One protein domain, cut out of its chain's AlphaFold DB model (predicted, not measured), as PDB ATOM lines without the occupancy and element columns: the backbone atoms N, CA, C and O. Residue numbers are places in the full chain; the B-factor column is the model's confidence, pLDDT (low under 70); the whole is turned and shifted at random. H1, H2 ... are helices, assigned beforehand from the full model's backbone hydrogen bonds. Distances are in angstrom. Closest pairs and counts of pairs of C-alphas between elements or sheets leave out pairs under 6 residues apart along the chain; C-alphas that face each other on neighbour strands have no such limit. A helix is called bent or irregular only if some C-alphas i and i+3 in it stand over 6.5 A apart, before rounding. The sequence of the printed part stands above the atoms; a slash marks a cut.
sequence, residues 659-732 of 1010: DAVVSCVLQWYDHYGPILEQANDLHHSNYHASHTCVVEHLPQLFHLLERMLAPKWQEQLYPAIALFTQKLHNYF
ATOM      1  N   ASP A 659     -30.443  34.834  22.678       85.06
ATOM      2  CA  ASP A 659     -31.194  35.106  23.907       85.06
ATOM      3  C   ASP A 659     -31.609  33.822  24.648       85.06
ATOM      4  O   ASP A 659     -31.612  33.793  25.880       85.06
ATOM      5  N   ALA A 660     -31.907  32.736  23.922       89.38
ATOM      6  CA  ALA A 660     -32.322  31.470  24.524       89.38
ATOM      7  C   ALA A 660     -31.157  30.775  25.248       89.38
ATOM      8  O   ALA A 660     -31.313  30.311  26.380       89.38
ATOM      9  N   VAL A 661     -29.973  30.744  24.626       90.56
ATOM     10  CA  VAL A 661     -28.772  30.151  25.235       90.56
ATOM     11  C   VAL A 661     -28.297  30.991  26.416       90.56
ATOM     12  O   VAL A 661     -28.024  30.439  27.482       90.56
ATOM     13  N   VAL A 662     -28.270  32.319  26.261       90.00
ATOM     14  CA  VAL A 662     -27.920  33.256  27.338       90.00
ATOM     15  C   VAL A 662     -28.846  33.063  28.538       90.00
ATOM     16  O   VAL A 662     -28.360  32.931  29.658       90.00
ATOM     17  N   SER A 663     -30.162  32.968  28.322       91.69
ATOM     18  CA  SER A 663     -31.138  32.723  29.393       91.69
ATOM     19  C   SER A 663     -30.842  31.430  30.167       91.69
ATOM     20  O   SER A 663     -30.853  31.429  31.399       91.69
ATOM     21  N   CYS A 664     -30.532  30.335  29.464       95.31
ATOM     22  CA  CYS A 664     -30.214  29.051  30.097       95.31
ATOM     23  C   CYS A 664     -28.909  29.112  30.905       95.31
ATOM     24  O   CYS A 664     -28.858  28.642  32.042       95.31
ATOM     25  N   VAL A 665     -27.861  29.722  30.342       92.81
ATOM     26  CA  VAL A 665     -26.566  29.900  31.020       92.81
ATOM     27  C   VAL A 665     -26.714  30.769  32.265       92.81
ATOM     28  O   VAL A 665     -26.151  30.438  33.306       92.81
ATOM     29  N   LEU A 666     -27.494  31.850  32.191       90.50
ATOM     30  CA  LEU A 666     -27.750  32.712  33.344       90.50
ATOM     31  C   LEU A 666     -28.483  31.969  34.462       90.50
ATOM     32  O   LEU A 666     -28.162  32.181  35.620       90.50
ATOM     33  N   GLN A 667     -29.403  31.058  34.148       93.94
ATOM     34  CA  GLN A 667     -30.083  30.269  35.179       93.94
ATOM     35  C   GLN A 667     -29.161  29.231  35.836       93.94
ATOM     36  O   GLN A 667     -29.242  29.016  37.044       93.94
ATOM     37  N   TRP A 668     -28.229  28.646  35.079       94.06
ATOM     38  CA  TRP A 668     -27.142  27.851  35.662       94.06
ATOM     39  C   TRP A 668     -26.205  28.698  36.527       94.06
ATOM     40  O   TRP A 668     -25.759  28.245  37.582       94.06
ATOM     41  N   TYR A 669     -25.928  29.936  36.114       89.69
ATOM     42  CA  TYR A 669     -25.159  30.880  36.917       89.69
ATOM     43  C   TYR A 669     -25.898  31.289  38.198       89.69
ATOM     44  O   TYR A 669     -25.282  31.318  39.254       89.69
ATOM     45  N   ASP A 670     -27.206  31.542  38.147       90.75
ATOM     46  CA  ASP A 670     -28.012  31.875  39.329       90.75
ATOM     47  C   ASP A 670     -27.974  30.742  40.373       90.75
ATOM     48  O   ASP A 670     -27.992  31.005  41.576       90.75
ATOM     49  N   HIS A 671     -27.867  29.488  39.919       92.12
ATOM     50  CA  HIS A 671     -27.706  28.321  40.784       92.12
ATOM     51  C   HIS A 671     -26.283  28.203  41.364       92.12
ATOM     52  O   HIS A 671     -26.114  28.127  42.581       92.12
ATOM     53  N   TYR A 672     -25.245  28.218  40.519       93.06
ATOM     54  CA  TYR A 672     -23.864  27.974  40.966       93.06
ATOM     55  C   TYR A 672     -23.140  29.206  41.512       93.06
ATOM     56  O   TYR A 672     -22.217  29.063  42.311       93.06
ATOM     57  N   GLY A 673     -23.528  30.411  41.107       91.56
ATOM     58  CA  GLY A 673     -22.889  31.674  41.478       91.56
ATOM     59  C   GLY A 673     -22.793  31.870  42.993       91.56
ATOM     60  O   GLY A 673     -21.681  32.052  43.490       91.56
ATOM     61  N   PRO A 674     -23.902  31.754  43.752       92.38
ATOM     62  CA  PRO A 674     -23.870  31.850  45.210       92.38
ATOM     63  C   PRO A 674     -23.010  30.762  45.860       92.38
ATOM     64  O   PRO A 674     -22.290  31.044  46.814       92.38
ATOM     65  N   ILE A 675     -23.047  29.531  45.340       93.25
ATOM     66  CA  ILE A 675     -22.251  28.409  45.863       93.25
ATOM     67  C   ILE A 675     -20.761  28.696  45.664       93.25
ATOM     68  O   ILE A 675     -19.976  28.588  46.601       93.25
ATOM     69  N   LEU A 676     -20.374  29.137  44.467       93.56
ATOM     70  CA  LEU A 676     -19.003  29.520  44.141       93.56
ATOM     71  C   LEU A 676     -18.523  30.729  44.953       93.56
ATOM     72  O   LEU A 676     -17.341  30.816  45.272       93.56
ATOM     73  N   GLU A 677     -19.403  31.671  45.287       91.94
ATOM     74  CA  GLU A 677     -19.070  32.795  46.170       91.94
ATOM     75  C   GLU A 677     -18.791  32.332  47.595       91.94
ATOM     76  O   GLU A 677     -17.734  32.652  48.138       91.94
ATOM     77  N   GLN A 678     -19.675  31.511  48.159       91.44
ATOM     78  CA  GLN A 678     -19.499  30.931  49.491       91.44
ATOM     79  C   GLN A 678     -18.260  30.030  49.561       91.44
ATOM     80  O   GLN A 678     -17.557  30.018  50.565       91.44
ATOM     81  N   ALA A 679     -17.964  29.302  48.484       88.56
ATOM     82  CA  ALA A 679     -16.814  28.411  48.392       88.56
ATOM     83  C   ALA A 679     -15.479  29.142  48.149       88.56
ATOM     84  O   ALA A 679     -14.423  28.517  48.222       88.56
ATOM     85  N   ASN A 680     -15.504  30.441  47.831       86.69
ATOM     86  CA  ASN A 680     -14.309  31.284  47.710       86.69
ATOM     87  C   ASN A 680     -14.112  32.217  48.920       86.69
ATOM     88  O   ASN A 680     -13.097  32.908  48.983       86.69
ATOM     89  N   ASP A 681     -15.051  32.233  49.870       84.75
ATOM     90  CA  ASP A 681     -14.947  32.971  51.127       84.75
ATOM     91  C   ASP A 681     -14.711  32.000  52.292       84.75
ATOM     92  O   ASP A 681     -15.630  31.347  52.788       84.75
ATOM     93  N   LEU A 682     -13.458  31.934  52.749       72.56
ATOM     94  CA  LEU A 682     -13.031  31.080  53.864       72.56
ATOM     95  C   LEU A 682     -13.743  31.408  55.187       72.56
ATOM     96  O   LEU A 682     -13.758  30.575  56.092       72.56
ATOM     97  N   HIS A 683     -14.333  32.599  55.323       74.88
ATOM     98  CA  HIS A 683     -15.055  33.015  56.528       74.88
ATOM     99  C   HIS A 683     -16.558  32.740  56.453       74.88
ATOM    100  O   HIS A 683     -17.276  32.954  57.436       74.88
ATOM    101  N   HIS A 684     -17.056  32.256  55.314       81.19
ATOM    102  CA  HIS A 684     -18.468  31.957  55.153       81.19
ATOM    103  C   HIS A 684     -18.859  30.711  55.961       81.19
ATOM    104  O   HIS A 684     -18.195  29.677  55.902       81.19
ATOM    105  N   SER A 685     -19.993  30.755  56.673       77.94
ATOM    106  CA  SER A 685     -20.434  29.649  57.547       77.94
ATOM    107  C   SER A 685     -20.621  28.318  56.811       77.94
ATOM    108  O   SER A 685     -20.534  27.254  57.417       77.94
ATOM    109  N   ASN A 686     -20.886  28.388  55.506       78.94
ATOM    110  CA  ASN A 686     -21.103  27.236  54.631       78.94
ATOM    111  C   ASN A 686     -19.899  26.921  53.728       78.94
ATOM    112  O   ASN A 686     -20.080  26.180  52.760       78.94
ATOM    113  N   TYR A 687     -18.706  27.476  53.993       78.19
ATOM    114  CA  TYR A 687     -17.516  27.279  53.154       78.19
ATOM    115  C   TYR A 687     -17.277  25.797  52.834       78.19
ATOM    116  O   TYR A 687     -17.269  25.431  51.664       78.19
ATOM    117  N   HIS A 688     -17.186  24.927  53.848       72.81
ATOM    118  CA  HIS A 688     -16.900  23.501  53.636       72.81
ATOM    119  C   HIS A 688     -17.959  22.801  52.777       72.81
ATOM    120  O   HIS A 688     -17.615  22.103  51.832       72.81
ATOM    121  N   ALA A 689     -19.248  23.022  53.061       75.81
ATOM    122  CA  ALA A 689     -20.332  22.420  52.282       75.81
ATOM    123  C   ALA A 689     -20.335  22.917  50.827       75.81
ATOM    124  O   ALA A 689     -20.530  22.134  49.900       75.81
ATOM    125  N   SER A 690     -20.074  24.211  50.626       86.19
ATOM    126  CA  SER A 690     -20.031  24.824  49.295       86.19
ATOM    127  C   SER A 690     -18.803  24.367  48.513       86.19
ATOM    128  O   SER A 690     -18.918  24.042  47.338       86.19
ATOM    129  N   HIS A 691     -17.643  24.278  49.166       82.44
ATOM    130  CA  HIS A 691     -16.413  23.752  48.585       82.44
ATOM    131  C   HIS A 691     -16.599  22.311  48.102       82.44
ATOM    132  O   HIS A 691     -16.333  22.025  46.935       82.44
ATOM    133  N   THR A 692     -17.138  21.433  48.955       77.62
ATOM    134  CA  THR A 692     -17.458  20.049  48.580       77.62
ATOM    135  C   THR A 692     -18.419  20.007  47.393       77.62
ATOM    136  O   THR A 692     -18.148  19.314  46.417       77.62
ATOM    137  N   CYS A 693     -19.479  20.820  47.416       84.06
ATOM    138  CA  CYS A 693     -20.442  20.896  46.318       84.06
ATOM    139  C   CYS A 693     -19.792  21.320  44.986       84.06
ATOM    140  O   CYS A 693     -20.083  20.720  43.950       84.06
ATOM    141  N   VAL A 694     -18.888  22.311  44.994       88.94
ATOM    142  CA  VAL A 694     -18.170  22.753  43.783       88.94
ATOM    143  C   VAL A 694     -17.258  21.653  43.248       88.94
ATOM    144  O   VAL A 694     -17.226  21.441  42.038       88.94
ATOM    145  N   VAL A 695     -16.534  20.945  44.120       79.69
ATOM    146  CA  VAL A 695     -15.659  19.834  43.711       79.69
ATOM    147  C   VAL A 695     -16.479  18.690  43.105       79.69
ATOM    148  O   VAL A 695     -16.119  18.181  42.045       79.69
ATOM    149  N   GLU A 696     -17.618  18.338  43.707       80.19
ATOM    150  CA  GLU A 696     -18.536  17.315  43.183       80.19
ATOM    151  C   GLU A 696     -19.131  17.698  41.816       80.19
ATOM    152  O   GLU A 696     -19.266  16.849  40.935       80.19
ATOM    153  N   HIS A 697     -19.444  18.981  41.609       86.25
ATOM    154  CA  HIS A 697     -20.041  19.494  40.368       86.25
ATOM    155  C   HIS A 697     -19.021  20.047  39.367       86.25
ATOM    156  O   HIS A 697     -19.406  20.631  38.349       86.25
ATOM    157  N   LEU A 698     -17.722  19.850  39.601       86.12
ATOM    158  CA  LEU A 698     -16.671  20.350  38.718       86.12
ATOM    159  C   LEU A 698     -16.826  19.879  37.258       86.12
ATOM    160  O   LEU A 698     -16.691  20.726  36.370       86.12
ATOM    161  N   PRO A 699     -17.204  18.611  36.967       81.38
ATOM    162  CA  PRO A 699     -17.462  18.175  35.592       81.38
ATOM    163  C   PRO A 699     -18.555  18.995  34.895       81.38
ATOM    164  O   PRO A 699     -18.403  19.361  33.731       81.38
ATOM    165  N   GLN A 700     -19.628  19.346  35.614       89.25
ATOM    166  CA  GLN A 700     -20.713  20.175  35.082       89.25
ATOM    167  C   GLN A 700     -20.261  21.622  34.846       89.25
ATOM    168  O   GLN A 700     -20.564  22.206  33.807       89.25
ATOM    169  N   LEU A 701     -19.515  22.206  35.786       92.25
ATOM    170  CA  LEU A 701     -19.002  23.578  35.677       92.25
ATOM    171  C   LEU A 701     -18.028  23.728  34.500       92.25
ATOM    172  O   LEU A 701     -18.076  24.715  33.762       92.25
ATOM    173  N   PHE A 702     -17.180  22.725  34.292       88.88
ATOM    174  CA  PHE A 702     -16.265  22.656  33.158       88.88
ATOM    175  C   PHE A 702     -16.999  22.426  31.838       88.88
ATOM    176  O   PHE A 702     -16.716  23.128  30.868       88.88
ATOM    177  N   HIS A 703     -18.010  21.551  31.821       86.75
ATOM    178  CA  HIS A 703     -18.869  21.376  30.652       86.75
ATOM    179  C   HIS A 703     -19.552  22.688  30.241       86.75
ATOM    180  O   HIS A 703     -19.530  23.058  29.069       86.75
ATOM    181  N   LEU A 704     -20.112  23.435  31.201       91.56
ATOM    182  CA  LEU A 704     -20.712  24.745  30.937       91.56
ATOM    183  C   LEU A 704     -19.695  25.723  30.337       91.56
ATOM    184  O   LEU A 704     -19.994  26.343  29.319       91.56
ATOM    185  N   LEU A 705     -18.496  25.840  30.920       92.00
ATOM    186  CA  LEU A 705     -17.425  26.692  30.385       92.00
ATOM    187  C   LEU A 705     -17.072  26.345  28.935       92.00
ATOM    188  O   LEU A 705     -16.999  27.241  28.094       92.00
ATOM    189  N   GLU A 706     -16.909  25.062  28.624       87.06
ATOM    190  CA  GLU A 706     -16.625  24.598  27.264       87.06
ATOM    191  C   GLU A 706     -17.752  24.945  26.285       87.06
ATOM    192  O   GLU A 706     -17.485  25.427  25.181       87.06
ATOM    193  N   ARG A 707     -19.018  24.761  26.686       87.50
ATOM    194  CA  ARG A 707     -20.174  25.128  25.852       87.50
ATOM    195  C   ARG A 707     -20.257  26.630  25.615       87.50
ATOM    196  O   ARG A 707     -20.570  27.043  24.497       87.50
ATOM    197  N   MET A 708     -19.948  27.439  26.627       91.12
ATOM    198  CA  MET A 708     -19.904  28.893  26.474       91.12
ATOM    199  C   MET A 708     -18.783  29.334  25.521       91.12
ATOM    200  O   MET A 708     -18.978  30.281  24.766       91.12
ATOM    201  N   LEU A 709     -17.648  28.628  25.505       89.88
ATOM    202  CA  LEU A 709     -16.497  28.903  24.632       89.88
ATOM    203  C   LEU A 709     -16.668  28.442  23.180       89.88
ATOM    204  O   LEU A 709     -15.763  28.623  22.368       89.88
ATOM    205  N   ALA A 710     -17.805  27.849  22.814       86.31
ATOM    206  CA  ALA A 710     -18.056  27.499  21.423       86.31
ATOM    207  C   ALA A 710     -18.032  28.768  20.536       86.31
ATOM    208  O   ALA A 710     -18.668  29.763  20.897       86.31
ATOM    209  N   PRO A 711     -17.405  28.748  19.337       86.12
ATOM    210  CA  PRO A 711     -17.249  29.939  18.489       86.12
ATOM    211  C   PRO A 711     -18.554  30.669  18.146       86.12
ATOM    212  O   PRO A 711     -18.553  31.878  17.937       86.12
ATOM    213  N   LYS A 712     -19.680  29.941  18.105       85.56
ATOM    214  CA  LYS A 712     -21.016  30.510  17.876       85.56
ATOM    215  C   LYS A 712     -21.471  31.430  19.022       85.56
ATOM    216  O   LYS A 712     -22.216  32.372  18.772       85.56
ATOM    217  N   TRP A 713     -21.042  31.156  20.256       87.94
ATOM    218  CA  TRP A 713     -21.620  31.727  21.476       87.94
ATOM    219  C   TRP A 713     -20.662  32.573  22.310       87.94
ATOM    220  O   TRP A 713     -21.120  33.450  23.043       87.94
ATOM    221  N   GLN A 714     -19.356  32.343  22.183       89.81
ATOM    222  CA  GLN A 714     -18.321  32.932  23.036       89.81
ATOM    223  C   GLN A 714     -18.414  34.462  23.181       89.81
ATOM    224  O   GLN A 714     -18.277  34.975  24.287       89.81
ATOM    225  N   GLU A 715     -18.748  35.193  22.109       91.00
ATOM    226  CA  GLU A 715     -18.900  36.659  22.145       91.00
ATOM    227  C   GLU A 715     -20.102  37.105  22.993       91.00
ATOM    228  O   GLU A 715     -20.004  38.021  23.806       91.00
ATOM    229  N   GLN A 716     -21.251  36.441  22.833       90.56
ATOM    230  CA  GLN A 716     -22.478  36.777  23.566       90.56
ATOM    231  C   GLN A 716     -22.396  36.354  25.038       90.56
ATOM    232  O   GLN A 716     -22.965  37.012  25.909       90.56
ATOM    233  N   LEU A 717     -21.676  35.267  25.317       91.94
ATOM    234  CA  LEU A 717     -21.525  34.691  26.652       91.94
ATOM    235  C   LEU A 717     -20.277  35.187  27.387       91.94
ATOM    236  O   LEU A 717     -20.061  34.789  28.532       91.94
ATOM    237  N   TYR A 718     -19.494  36.089  26.789       93.56
ATOM    238  CA  TYR A 718     -18.285  36.649  27.391       93.56
ATOM    239  C   TYR A 718     -18.464  37.105  28.855       93.56
ATOM    240  O   TYR A 718     -17.623  36.734  29.678       93.56
ATOM    241  N   PRO A 719     -19.549  37.812  29.253       91.44
ATOM    242  CA  PRO A 719     -19.747  38.187  30.654       91.44
ATOM    243  C   PRO A 719     -19.819  36.984  31.605       91.44
ATOM    244  O   PRO A 719     -19.213  37.007  32.676       91.44
ATOM    245  N   ALA A 720     -20.518  35.917  31.206       91.44
ATOM    246  CA  ALA A 720     -20.626  34.691  31.992       91.44
ATOM    247  C   ALA A 720     -19.294  33.927  32.014       91.44
ATOM    248  O   ALA A 720     -18.854  33.505  33.082       91.44
ATOM    249  N   ILE A 721     -18.605  33.822  30.869       94.19
ATOM    250  CA  ILE A 721     -17.274  33.202  30.763       94.19
ATOM    251  C   ILE A 721     -16.291  33.886  31.714       94.19
ATOM    252  O   ILE A 721     -15.605  33.211  32.485       94.19
ATOM    253  N   ALA A 722     -16.242  35.220  31.698       93.44
ATOM    254  CA  ALA A 722     -15.360  35.995  32.561       93.44
ATOM    255  C   ALA A 722     -15.653  35.737  34.047       93.44
ATOM    256  O   ALA A 722     -14.729  35.525  34.832       93.44
ATOM    257  N   LEU A 723     -16.933  35.697  34.421       91.25
ATOM    258  CA  LEU A 723     -17.371  35.500  35.798       91.25
ATOM    259  C   LEU A 723     -17.083  34.080  36.304       91.25
ATOM    260  O   LEU A 723     -16.471  33.928  37.360       91.25
ATOM    261  N   PHE A 724     -17.424  33.045  35.530       92.81
ATOM    262  CA  PHE A 724     -17.085  31.659  35.866       92.81
ATOM    263  C   PHE A 724     -15.573  31.460  35.967       92.81
ATOM    264  O   PHE A 724     -15.107  30.871  36.938       92.81
ATOM    265  N   THR A 725     -14.795  32.009  35.029       93.56
ATOM    266  CA  THR A 725     -13.324  31.917  35.060       93.56
ATOM    267  C   THR A 725     -12.753  32.550  36.330       93.56
ATOM    268  O   THR A 725     -11.887  31.966  36.981       93.56
ATOM    269  N   GLN A 726     -13.270  33.716  36.728       91.94
ATOM    270  CA  GLN A 726     -12.868  34.372  37.971       91.94
ATOM    271  C   GLN A 726     -13.258  33.562  39.208       91.94
ATOM    272  O   GLN A 726     -12.463  33.474  40.133       91.94
ATOM    273  N   LYS A 727     -14.446  32.954  39.255       92.69
ATOM    274  CA  LYS A 727     -14.890  32.172  40.421       92.69
ATOM    275  C   LYS A 727     -14.229  30.788  40.510       92.69
ATOM    276  O   LYS A 727     -14.032  30.285  41.610       92.69
ATOM    277  N   LEU A 728     -13.850  30.189  39.383       93.19
ATOM    278  CA  LEU A 728     -13.244  28.852  39.315       93.19
ATOM    279  C   LEU A 728     -11.718  28.849  39.440       93.19
ATOM    280  O   LEU A 728     -11.109  27.784  39.376       93.19
ATOM    281  N   HIS A 729     -11.085  30.005  39.655       88.94
ATOM    282  CA  HIS A 729      -9.627  30.125  39.680       88.94
ATOM    283  C   HIS A 729      -8.937  29.148  40.652       88.94
ATOM    284  O   HIS A 729      -7.873  28.644  40.325       88.94
ATOM    285  N   ASN A 730      -9.549  28.810  41.794       85.69
ATOM    286  CA  ASN A 730      -8.995  27.841  42.753       85.69
ATOM    287  C   ASN A 730      -9.384  26.382  42.477       85.69
ATOM    288  O   ASN A 730      -8.964  25.498  43.220       85.69
ATOM    289  N   TYR A 731     -10.185  26.115  41.446       89.75
ATOM    290  CA  TYR A 731     -10.797  24.807  41.218       89.75
ATOM    291  C   TYR A 731     -10.230  24.049  40.013       89.75
ATOM    292  O   TYR A 731     -10.326  22.825  39.969       89.75
ATOM    293  N   PHE A 732      -9.539  24.731  39.091       87.12
ATOM    294  CA  PHE A 732      -8.840  24.085  37.966       87.12
ATOM    295  C   PHE A 732      -7.817  23.023  38.398       87.12
ATOM    296  O   PHE A 732      -7.543  22.087  37.655       87.12
TER     297      PHE A 732
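AT A GLANCE: This is residues 659 to 732 of the 1010 residues of an uncharacterized protein of Pseudoflavonifractor sp. An187 (UniProt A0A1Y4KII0). Three helices, H1, H3 and H4, form an elongated up-and-down bundle with their centres in a triangle, and H2 extends it at one end, where it folds back on the last residues of H1. H1 has a kink of 36 degrees near residue 671, and its part after the kink includes the residues on which H2 packs. The printed part has 74 residues with four named helices, in the order H1, H2, H3, H4, and no named strand; the class is all helix. The whole is compact, with a radius of gyration of the C-alphas of 12.5 A, and spans 39 by 20 by 17 A.

HOW THE PARTS SIT: H1, residues 659 to 678, touches H2, residues 687 to 696, with residues 675 to 678 alone. The closest C-alphas, those of Ile 675 and Ser 690, are 5.4 A apart; the two helices run opposite ways at a steep tilt of 45 degrees and form a helical hairpin. H2 and H3, residues 698 to 708, meet only through their link. H1 and H3 are close but not clearly touching: their closest C-alphas, those of Val 665 and Leu 704, are 7.8 A apart, and they run opposite ways at a shallow tilt of 34 degrees, only just short of steep. H3 touches H4, residues 714 to 727, in a second helical hairpin: the closest C-alphas, those of Met 708 and Gln 714, are 5.5 A apart, with a shallow tilt of 27 degrees, opposite ways. H4 touches H1 too, the same way at a shallow tilt of 7 degrees; the closest C-alphas, those of Leu 676 and Lys 727, are 6.1 A apart. H2 and H4 are apart. H1, H3 and H4 are an up-and-down bundle, each helix running against the one before it in the bundle. Each O i to N i+4 pair is within hydrogen-bond range in H2 and H3, against 14 of 16 in H1 and 8 of 10 in H4.

IN THESE COORDINATES: H1 begins at C-alpha 659, (-31.194, 35.106, 23.907), and is 28.4 A long. It is irregular, but only just: C-alphas 671 and 674 are 6.8 A apart. H2 is 14.1 A long and H3 15.3 A; H3 begins at C-alpha 698, (-16.671, 20.350, 38.718). H4 is 17.7 A long and ends at C-alpha 727, (-14.890, 32.172, 40.421). It is irregular: C-alphas 716 and 719 are 7.7 A apart.

THE WHOLE: The two C-alphas farthest apart, those of Ser 685 and Lys 712, are 39.7 A apart. The printed part has no cut. The links H2 to H3 and H3 to H4 are tight, the link H1 to H2 is short, and no link is long. The mean pLDDT of the printed part is 88.0, and no printed residue is under 70.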